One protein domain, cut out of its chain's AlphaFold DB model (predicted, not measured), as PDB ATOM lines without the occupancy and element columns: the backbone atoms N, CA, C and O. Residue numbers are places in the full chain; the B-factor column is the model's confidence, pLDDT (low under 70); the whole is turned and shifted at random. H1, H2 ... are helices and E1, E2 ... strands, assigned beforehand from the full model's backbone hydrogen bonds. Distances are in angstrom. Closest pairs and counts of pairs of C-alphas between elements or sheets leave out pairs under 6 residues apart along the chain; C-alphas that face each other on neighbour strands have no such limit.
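Overview. This is residues 85 to 142 of the 233 residues of the protein "HMA domain-containing protein" of bioreactor metagenome (UniProt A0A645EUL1). Two two-stranded hairpins, E1 with E2 and E3 with E4, open away from each other as a V, joined at its corner by the tight link from E2 to E3, and one short helix, H1, packs on the first hairpin, chiefly along E1. The hairpin tips, residues 106 to 111 and 129 to 134, stick out free. The printed part has 58 residues, with one named helix and four named strands in the order H1 E1 E2 E3 E4; the two sheets are antiparallel and the class is mixed, helices and strands. It is only just loose, close to compact, with a radius of gyration of the C-alphas of 12.6 A, and spans 33 by 23 by 20 A.

Arrangement. Start at H1, residues 85 to 92, where every O i to N i+4 pair is within hydrogen-bond range. Its closest C-alpha pair with E1, residues 98 to 104, is Phe 89 and Val 101, 6.2 A apart. E1 and E2, residues 113 to 118, form an antiparallel hairpin at 166 degrees; look for N 99 and O 117 at 2.7 A. H1 and E2 are apart. E2 and E3, residues 122 to 130, meet only through their link. E3 and E4, residues 133 to 141, form the other antiparallel hairpin, at 165 degrees, with N 125 and O 138 at 2.9 A. E4 is apart from H1, E1 and E2.

Along the chain. Find C-alpha 85 at (179.738, 200.764, 165.831); from there H1 runs 10.4 A. E1 and E2 each run 16.7 A. E3 begins at C-alpha 122, (175.942, 193.647, 144.095), and runs 25.4 A; E4 runs 26.3 A to C-alpha 141 at (171.515, 193.680, 142.414).

Size, cuts and confidence. The C-alphas farthest apart, those of Asp 109 and Leu 142, are 33.8 A apart. The printed part has no cut and no long link. Mean pLDDT of the printed part is 83.9; look at residues 106 to 109 for values under 70.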
ATOM      1  N   ALA A  85     179.360 201.489 167.045       70.75
ATOM      2  CA  ALA A  85     179.738 200.764 165.831       70.75
ATOM      3  C   ALA A  85     179.500 199.242 165.936       70.75
ATOM      4  O   ALA A  85     179.057 198.603 164.982       70.75
ATOM      5  N   GLU A  86     179.769 198.632 167.094       75.44
ATOM      6  CA  GLU A  86     179.500 197.205 167.305       75.44
ATOM      7  C   GLU A  86     178.000 196.906 167.360       75.44
ATOM      8  O   GLU A  86     177.571 195.857 166.877       75.44
ATOM      9  N   LYS A  87     177.188 197.817 167.909       82.75
ATOM     10  CA  LYS A  87     175.723 197.691 167.872       82.75
ATOM     11  C   LYS A  87     175.210 197.787 166.434       82.75
ATOM     12  O   LYS A  87     174.441 196.921 166.020       82.75
ATOM     13  N   GLU A  88     175.695 198.757 165.661       82.00
ATOM     14  CA  GLU A  88     175.348 198.919 164.245       82.00
ATOM     15  C   GLU A  88     175.724 197.688 163.410       82.00
ATOM     16  O   GLU A  88     174.944 197.247 162.565       82.00
ATOM     17  N   PHE A  89     176.878 197.062 163.667       84.94
ATOM     18  CA  PHE A  89     177.274 195.840 162.955       84.94
ATOM     19  C   PHE A  89     176.332 194.672 163.254       84.94
ATOM     20  O   PHE A  89     175.973 193.916 162.348       84.94
ATOM     21  N   GLU A  90     175.905 194.522 164.507       85.88
ATOM     22  CA  GLU A  90     174.930 193.498 164.889       85.88
ATOM     23  C   GLU A  90     173.537 193.771 164.305       85.88
ATOM     24  O   GLU A  90     172.802 192.830 164.003       85.88
ATOM     25  N   GLU A  91     173.169 195.032 164.092       88.75
ATOM     26  CA  GLU A  91     171.949 195.384 163.365       88.75
ATOM     27  C   GLU A  91     172.062 195.099 161.867       88.75
ATOM     28  O   GLU A  91     171.158 194.479 161.301       88.75
ATOM     29  N   LEU A  92     173.184 195.445 161.229       87.06
ATOM     30  CA  LEU A  92     173.432 195.145 159.815       87.06
ATOM     31  C   LEU A  92     173.363 193.642 159.528       87.06
ATOM     32  O   LEU A  92     172.767 193.238 158.530       87.06
ATOM     33  N   LYS A  93     173.891 192.797 160.420       88.00
ATOM     34  CA  LYS A  93     173.813 191.331 160.285       88.00
ATOM     35  C   LYS A  93     172.384 190.781 160.260       88.00
ATOM     36  O   LYS A  93     172.182 189.671 159.778       88.00
ATOM     37  N   LYS A  94     171.384 191.525 160.748       90.81
ATOM     38  CA  LYS A  94     169.967 191.122 160.671       90.81
ATOM     39  C   LYS A  94     169.368 191.344 159.278       90.81
ATOM     40  O   LYS A  94     168.274 190.854 159.004       90.81
ATOM     41  N   ASN A  95     170.045 192.085 158.398       89.56
ATOM     42  CA  ASN A  95     169.565 192.350 157.048       89.56
ATOM     43  C   ASN A  95     169.689 191.085 156.168       89.56
ATOM     44  O   ASN A  95     170.791 190.558 156.024       89.56
ATOM     45  N   PRO A  96     168.615 190.623 155.498       88.88
ATOM     46  CA  PRO A  96     168.634 189.390 154.699       88.88
ATOM     47  C   PRO A  96     169.579 189.437 153.488       88.88
ATOM     48  O   PRO A  96     169.923 188.400 152.913       88.88
ATOM     49  N   PHE A  97     170.003 190.625 153.062       86.25
ATOM     50  CA  PHE A  97     170.950 190.787 151.964       86.25
ATOM     51  C   PHE A  97     172.410 190.643 152.413       86.25
ATOM     52  O   PHE A  97     173.280 190.393 151.575       86.25
ATOM     53  N   ILE A  98     172.671 190.758 153.714       90.06
ATOM     54  CA  ILE A  98     174.000 190.699 154.314       90.06
ATOM     55  C   ILE A  98     174.279 189.264 154.782       90.06
ATOM     56  O   ILE A  98     173.471 188.629 155.453       90.06
ATOM     57  N   LYS A  99     175.435 188.740 154.378       89.12
ATOM     58  CA  LYS A  99     175.979 187.435 154.766       89.12
ATOM     59  C   LYS A  99     176.809 187.530 156.045       89.12
ATOM     60  O   LYS A  99     176.700 186.669 156.909       89.12
ATOM     61  N   ASP A 100     177.676 188.535 156.133       90.31
ATOM     62  CA  ASP A 100     178.535 188.777 157.295       90.31
ATOM     63  C   ASP A 100     178.944 190.257 157.339       90.31
ATOM     64  O   ASP A 100     178.988 190.929 156.305       90.31
ATOM     65  N   VAL A 101     179.266 190.750 158.534       89.69
ATOM     66  CA  VAL A 101     179.884 192.062 158.761       89.69
ATOM     67  C   VAL A 101     180.926 191.910 159.852       89.69
ATOM     68  O   VAL A 101     180.640 191.374 160.927       89.69
ATOM     69  N   TYR A 102     182.139 192.384 159.597       86.38
ATOM     70  CA  TYR A 102     183.212 192.306 160.578       86.38
ATOM     71  C   TYR A 102     184.194 193.460 160.443       86.38
ATOM     72  O   TYR A 102     184.478 193.948 159.348       86.38
ATOM     73  N   LYS A 103     184.742 193.875 161.588       84.50
ATOM     74  CA  LYS A 103     185.839 194.835 161.649       84.50
ATOM     75  C   LYS A 103     187.122 194.166 161.165       84.50
ATOM     76  O   LYS A 103     187.413 193.030 161.535       84.50
ATOM     77  N   ILE A 104     187.893 194.899 160.379       81.31
ATOM     78  CA  ILE A 104     189.236 194.518 159.976       81.31
ATOM     79  C   ILE A 104     190.207 195.339 160.829       81.31
ATOM     80  O   ILE A 104     190.343 196.543 160.658       81.31
ATOM     81  N   ILE A 105     190.841 194.674 161.785       73.69
ATOM     82  CA  ILE A 105     191.968 195.170 162.570       73.69
ATOM     83  C   ILE A 105     193.217 195.089 161.689       73.69
ATOM     84  O   ILE A 105     193.638 193.995 161.310       73.69
ATOM     85  N   THR A 106     193.780 196.247 161.371       68.50
ATOM     86  CA  THR A 106     195.031 196.410 160.623       68.50
ATOM     87  C   THR A 106     196.127 196.963 161.525       68.50
ATOM     88  O   THR A 106     195.853 197.358 162.656       68.50
ATOM     89  N   LEU A 107     197.377 196.944 161.051       69.88
ATOM     90  CA  LEU A 107     198.495 197.569 161.773       69.88
ATOM     91  C   LEU A 107     198.407 199.100 161.756       69.88
ATOM     92  O   LEU A 107     198.909 199.737 162.675       69.88
ATOM     93  N   ASP A 108     197.755 199.667 160.740       69.25
ATOM     94  CA  ASP A 108     197.370 201.074 160.709       69.25
ATOM     95  C   ASP A 108     196.214 201.323 161.691       69.25
ATOM     96  O   ASP A 108     195.105 200.819 161.494       69.25
ATOM     97  N   ASP A 109     196.498 202.074 162.755       67.00
ATOM     98  CA  ASP A 109     195.553 202.474 163.797       67.00
ATOM     99  C   ASP A 109     194.839 203.799 163.486       67.00
ATOM    100  O   ASP A 109     193.903 204.177 164.197       67.00
ATOM    101  N   SER A 110     195.219 204.479 162.398       74.69
ATOM    102  CA  SER A 110     194.604 205.738 161.971       74.69
ATOM    103  C   SER A 110     193.293 205.545 161.201       74.69
ATOM    104  O   SER A 110     192.532 206.499 161.024       74.69
ATOM    105  N   THR A 111     192.989 204.313 160.775       70.38
ATOM    106  CA  THR A 111     191.799 203.993 159.983       70.38
ATOM    107  C   THR A 111     190.941 202.900 160.619       70.38
ATOM    108  O   THR A 111     191.416 201.905 161.163       70.38
ATOM    109  N   VAL A 112     189.616 203.063 160.535       75.44
ATOM    110  CA  VAL A 112     188.664 202.000 160.879       75.44
ATOM    111  C   VAL A 112     188.253 201.298 159.596       75.44
ATOM    112  O   VAL A 112     187.544 201.862 158.766       75.44
ATOM    113  N   ARG A 113     188.670 200.039 159.447       81.81
ATOM    114  CA  ARG A 113     188.295 199.199 158.307       81.81
ATOM    115  C   ARG A 113     187.267 198.160 158.723       81.81
ATOM    116  O   ARG A 113     187.314 197.600 159.819       81.81
ATOM    117  N   PHE A 114     186.338 197.875 157.828       85.44
ATOM    118  CA  PHE A 114     185.340 196.832 158.007       85.44
ATOM    119  C   PHE A 114     184.964 196.231 156.658       85.44
ATOM    120  O   PHE A 114     185.158 196.845 155.610       85.44
ATOM    121  N   ALA A 115     184.436 195.014 156.693       88.06
ATOM    122  CA  ALA A 115     183.890 194.336 155.533       88.06
ATOM    123  C   ALA A 115     182.392 194.121 155.721       88.06
ATOM    124  O   ALA A 115     181.955 193.671 156.781       88.06
ATOM    125  N   VAL A 116     181.630 194.382 154.660       88.56
ATOM    126  CA  VAL A 116     180.237 193.953 154.513       88.56
ATOM    127  C   VAL A 116     180.199 192.929 153.390       88.56
ATOM    128  O   VAL A 116     180.565 193.220 152.251       88.56
ATOM    129  N   VAL A 117     179.777 191.711 153.711       89.44
ATOM    130  CA  VAL A 117     179.676 190.607 152.757       89.44
ATOM    131  C   VAL A 117     178.208 190.414 152.415       89.44
ATOM    132  O   VAL A 117     177.387 190.287 153.316       89.44
ATOM    133  N   PHE A 118     177.867 190.361 151.131       88.12
ATOM    134  CA  PHE A 118     176.490 190.174 150.668       88.12
ATOM    135  C   PHE A 118     176.205 188.718 150.281       88.12
ATOM    136  O   PHE A 118     177.099 187.982 149.860       88.12
ATOM    137  N   ASN A 119     174.938 188.309 150.374       84.12
ATOM    138  CA  ASN A 119     174.471 186.971 149.972       84.12
ATOM    139  C   ASN A 119     174.419 186.768 148.445       84.12
ATOM    140  O   ASN A 119     174.144 185.668 147.965       84.12
ATOM    141  N   PHE A 120     174.640 187.821 147.660       82.62
ATOM    142  CA  PHE A 120     174.652 187.784 146.200       82.62
ATOM    143  C   PHE A 120     175.511 188.927 145.649       82.62
ATOM    144  O   PHE A 120     175.756 189.904 146.356       82.62
ATOM    145  N   PRO A 121     175.936 188.838 144.376       81.56
ATOM    146  CA  PRO A 121     176.663 189.912 143.716       81.56
ATOM    147  C   PRO A 121     175.856 191.213 143.682       81.56
ATOM    148  O   PRO A 121     174.695 191.246 143.255       81.56
ATOM    149  N   VAL A 122     176.498 192.294 144.107       86.56
ATOM    150  CA  VAL A 122     175.942 193.647 144.095       86.56
ATOM    151  C   VAL A 122     176.890 194.575 143.351       86.56
ATOM    152  O   VAL A 122     178.107 194.460 143.463       86.56
ATOM    153  N   GLN A 123     176.319 195.502 142.595       87.06
ATOM    154  CA  GLN A 123     176.998 196.727 142.205       87.06
ATOM    155  C   GLN A 123     176.743 197.755 143.304       87.06
ATOM    156  O   GLN A 123     175.619 197.842 143.806       87.06
ATOM    157  N   TYR A 124     177.765 198.519 143.672       87.94
ATOM    158  CA  TYR A 124     177.659 199.500 144.740       87.94
ATOM    159  C   TYR A 124     178.203 200.867 144.317       87.94
ATOM    160  O   TYR A 124     179.053 200.965 143.434       87.94
ATOM    161  N   GLU A 125     177.689 201.912 144.953       90.62
ATOM    162  CA  GLU A 125     178.183 203.287 144.881       90.62
ATOM    163  C   GLU A 125     178.318 203.807 146.315       90.62
ATOM    164  O   GLU A 125     177.414 203.595 147.127       90.62
ATOM    165  N   ILE A 126     179.443 204.451 146.629       89.06
ATOM    166  CA  ILE A 126     179.739 204.986 147.962       89.06
ATOM    167  C   ILE A 126     179.713 206.510 147.894       89.06
ATOM    168  O   ILE A 126     180.359 207.106 147.031       89.06
ATOM    169  N   LYS A 127     178.983 207.138 148.818       91.75
ATOM    170  CA  LYS A 127     179.002 208.586 149.046       91.75
ATOM    171  C   LYS A 127     179.376 208.872 150.488       91.75
ATOM    172  O   LYS A 127     178.772 208.320 151.404       91.75
ATOM    173  N   GLU A 128     180.345 209.754 150.675       90.94
ATOM    174  CA  GLU A 128     180.833 210.153 151.992       90.94
ATOM    175  C   GLU A 128     180.430 211.596 152.288       90.94
ATOM    176  O   GLU A 128     180.621 212.502 151.474       90.94
ATOM    177  N   TYR A 129     179.875 211.806 153.475       88.06
ATOM    178  CA  TYR A 129     179.429 213.094 153.985       88.06
ATOM    179  C   TYR A 129     180.208 213.408 155.256       88.06
ATOM    180  O   TYR A 129     180.425 212.524 156.082       88.06
ATOM    181  N   LYS A 130     180.640 214.663 155.409       85.88
ATOM    182  CA  LYS A 130     181.424 215.111 156.572       85.88
ATOM    183  C   LYS A 130     180.565 215.677 157.704       85.88
ATOM    184  O   LYS A 130     181.016 215.671 158.842       85.88
ATOM    185  N   ASP A 131     179.362 216.160 157.394       84.88
ATOM    186  CA  ASP A 131     178.475 216.830 158.349       84.88
ATOM    187  C   ASP A 131     176.986 216.518 158.060       84.88
ATOM    188  O   ASP A 131     176.433 217.042 157.088       84.88
ATOM    189  N   PRO A 132     176.339 215.629 158.840       83.00
ATOM    190  CA  PRO A 132     176.969 214.714 159.795       83.00
ATOM    191  C   PRO A 132     177.905 213.725 159.081       83.00
ATOM    192  O   PRO A 132     177.720 213.422 157.899       83.00
ATOM    193  N   ALA A 133     178.903 213.202 159.800       80.50
ATOM    194  CA  ALA A 133     179.777 212.151 159.286       80.50
ATOM    195  C   ALA A 133     178.942 210.904 158.939       80.50
ATOM    196  O   ALA A 133     178.421 210.233 159.828       80.50
ATOM    197  N   LYS A 134     178.770 210.619 157.645       83.75
ATOM    198  CA  LYS A 134     177.918 209.528 157.152       83.75
ATOM    199  C   LYS A 134     178.514 208.918 155.890       83.75
ATOM    200  O   LYS A 134     178.930 209.636 154.984       83.75
ATOM    201  N   ILE A 135     178.460 207.592 155.797       82.88
ATOM    202  CA  ILE A 135     178.719 206.849 154.563       82.88
ATOM    203  C   ILE A 135     177.382 206.313 154.050       82.88
ATOM    204  O   ILE A 135     176.642 205.654 154.778       82.88
ATOM    205  N   GLU A 136     177.053 206.605 152.799       87.06
ATOM    206  CA  GLU A 136     175.888 206.060 152.115       87.06
ATOM    207  C   GLU A 136     176.338 205.078 151.037       87.06
ATOM    208  O   GLU A 136     177.042 205.447 150.098       87.06
ATOM    209  N   ILE A 137     175.917 203.822 151.180       86.94
ATOM    210  CA  ILE A 137     176.219 202.749 150.233       86.94
ATOM    211  C   ILE A 137     174.938 202.426 149.467       86.94
ATOM    212  O   ILE A 137     174.003 201.833 150.006       86.94
ATOM    213  N   SER A 138     174.893 202.812 148.196       88.44
ATOM    214  CA  SER A 138     173.787 202.488 147.297       88.44
ATOM    215  C   SER A 138     174.055 201.161 146.604       88.44
ATOM    216  O   SER A 138     175.082 201.005 145.950       88.44
ATOM    217  N   LEU A 139     173.131 200.206 146.722       89.31
ATOM    218  CA  LEU A 139     173.287 198.855 146.182       89.31
ATOM    219  C   LEU A 139     172.310 198.601 145.035       89.31
ATOM    220  O   LEU A 139     171.114 198.867 145.140       89.31
ATOM    221  N   LYS A 140     172.808 197.996 143.958       88.62
ATOM    222  CA  LYS A 140     171.996 197.429 142.879       88.62
ATOM    223  C   LYS A 140     172.334 195.957 142.732       88.62
ATOM    224  O   LYS A 140     173.501 195.579 142.653       88.62
ATOM    225  N   LYS A 141     171.311 195.107 142.678       82.50
ATOM    226  CA  LYS A 141     171.515 193.680 142.414       82.50
ATOM    227  C   LYS A 141     172.141 193.521 141.031       82.50
ATOM    228  O   LYS A 141     171.549 193.941 140.037       82.50
ATOM    229  N   LEU A 142     173.306 192.887 140.974       80.69
ATOM    230  CA  LEU A 142     173.982 192.621 139.716       80.69
ATOM    231  C   LEU A 142     173.512 191.267 139.175       80.69
ATOM    232  O   LEU A 142     173.501 190.263 139.893       80.69
TER     233      LEU A 142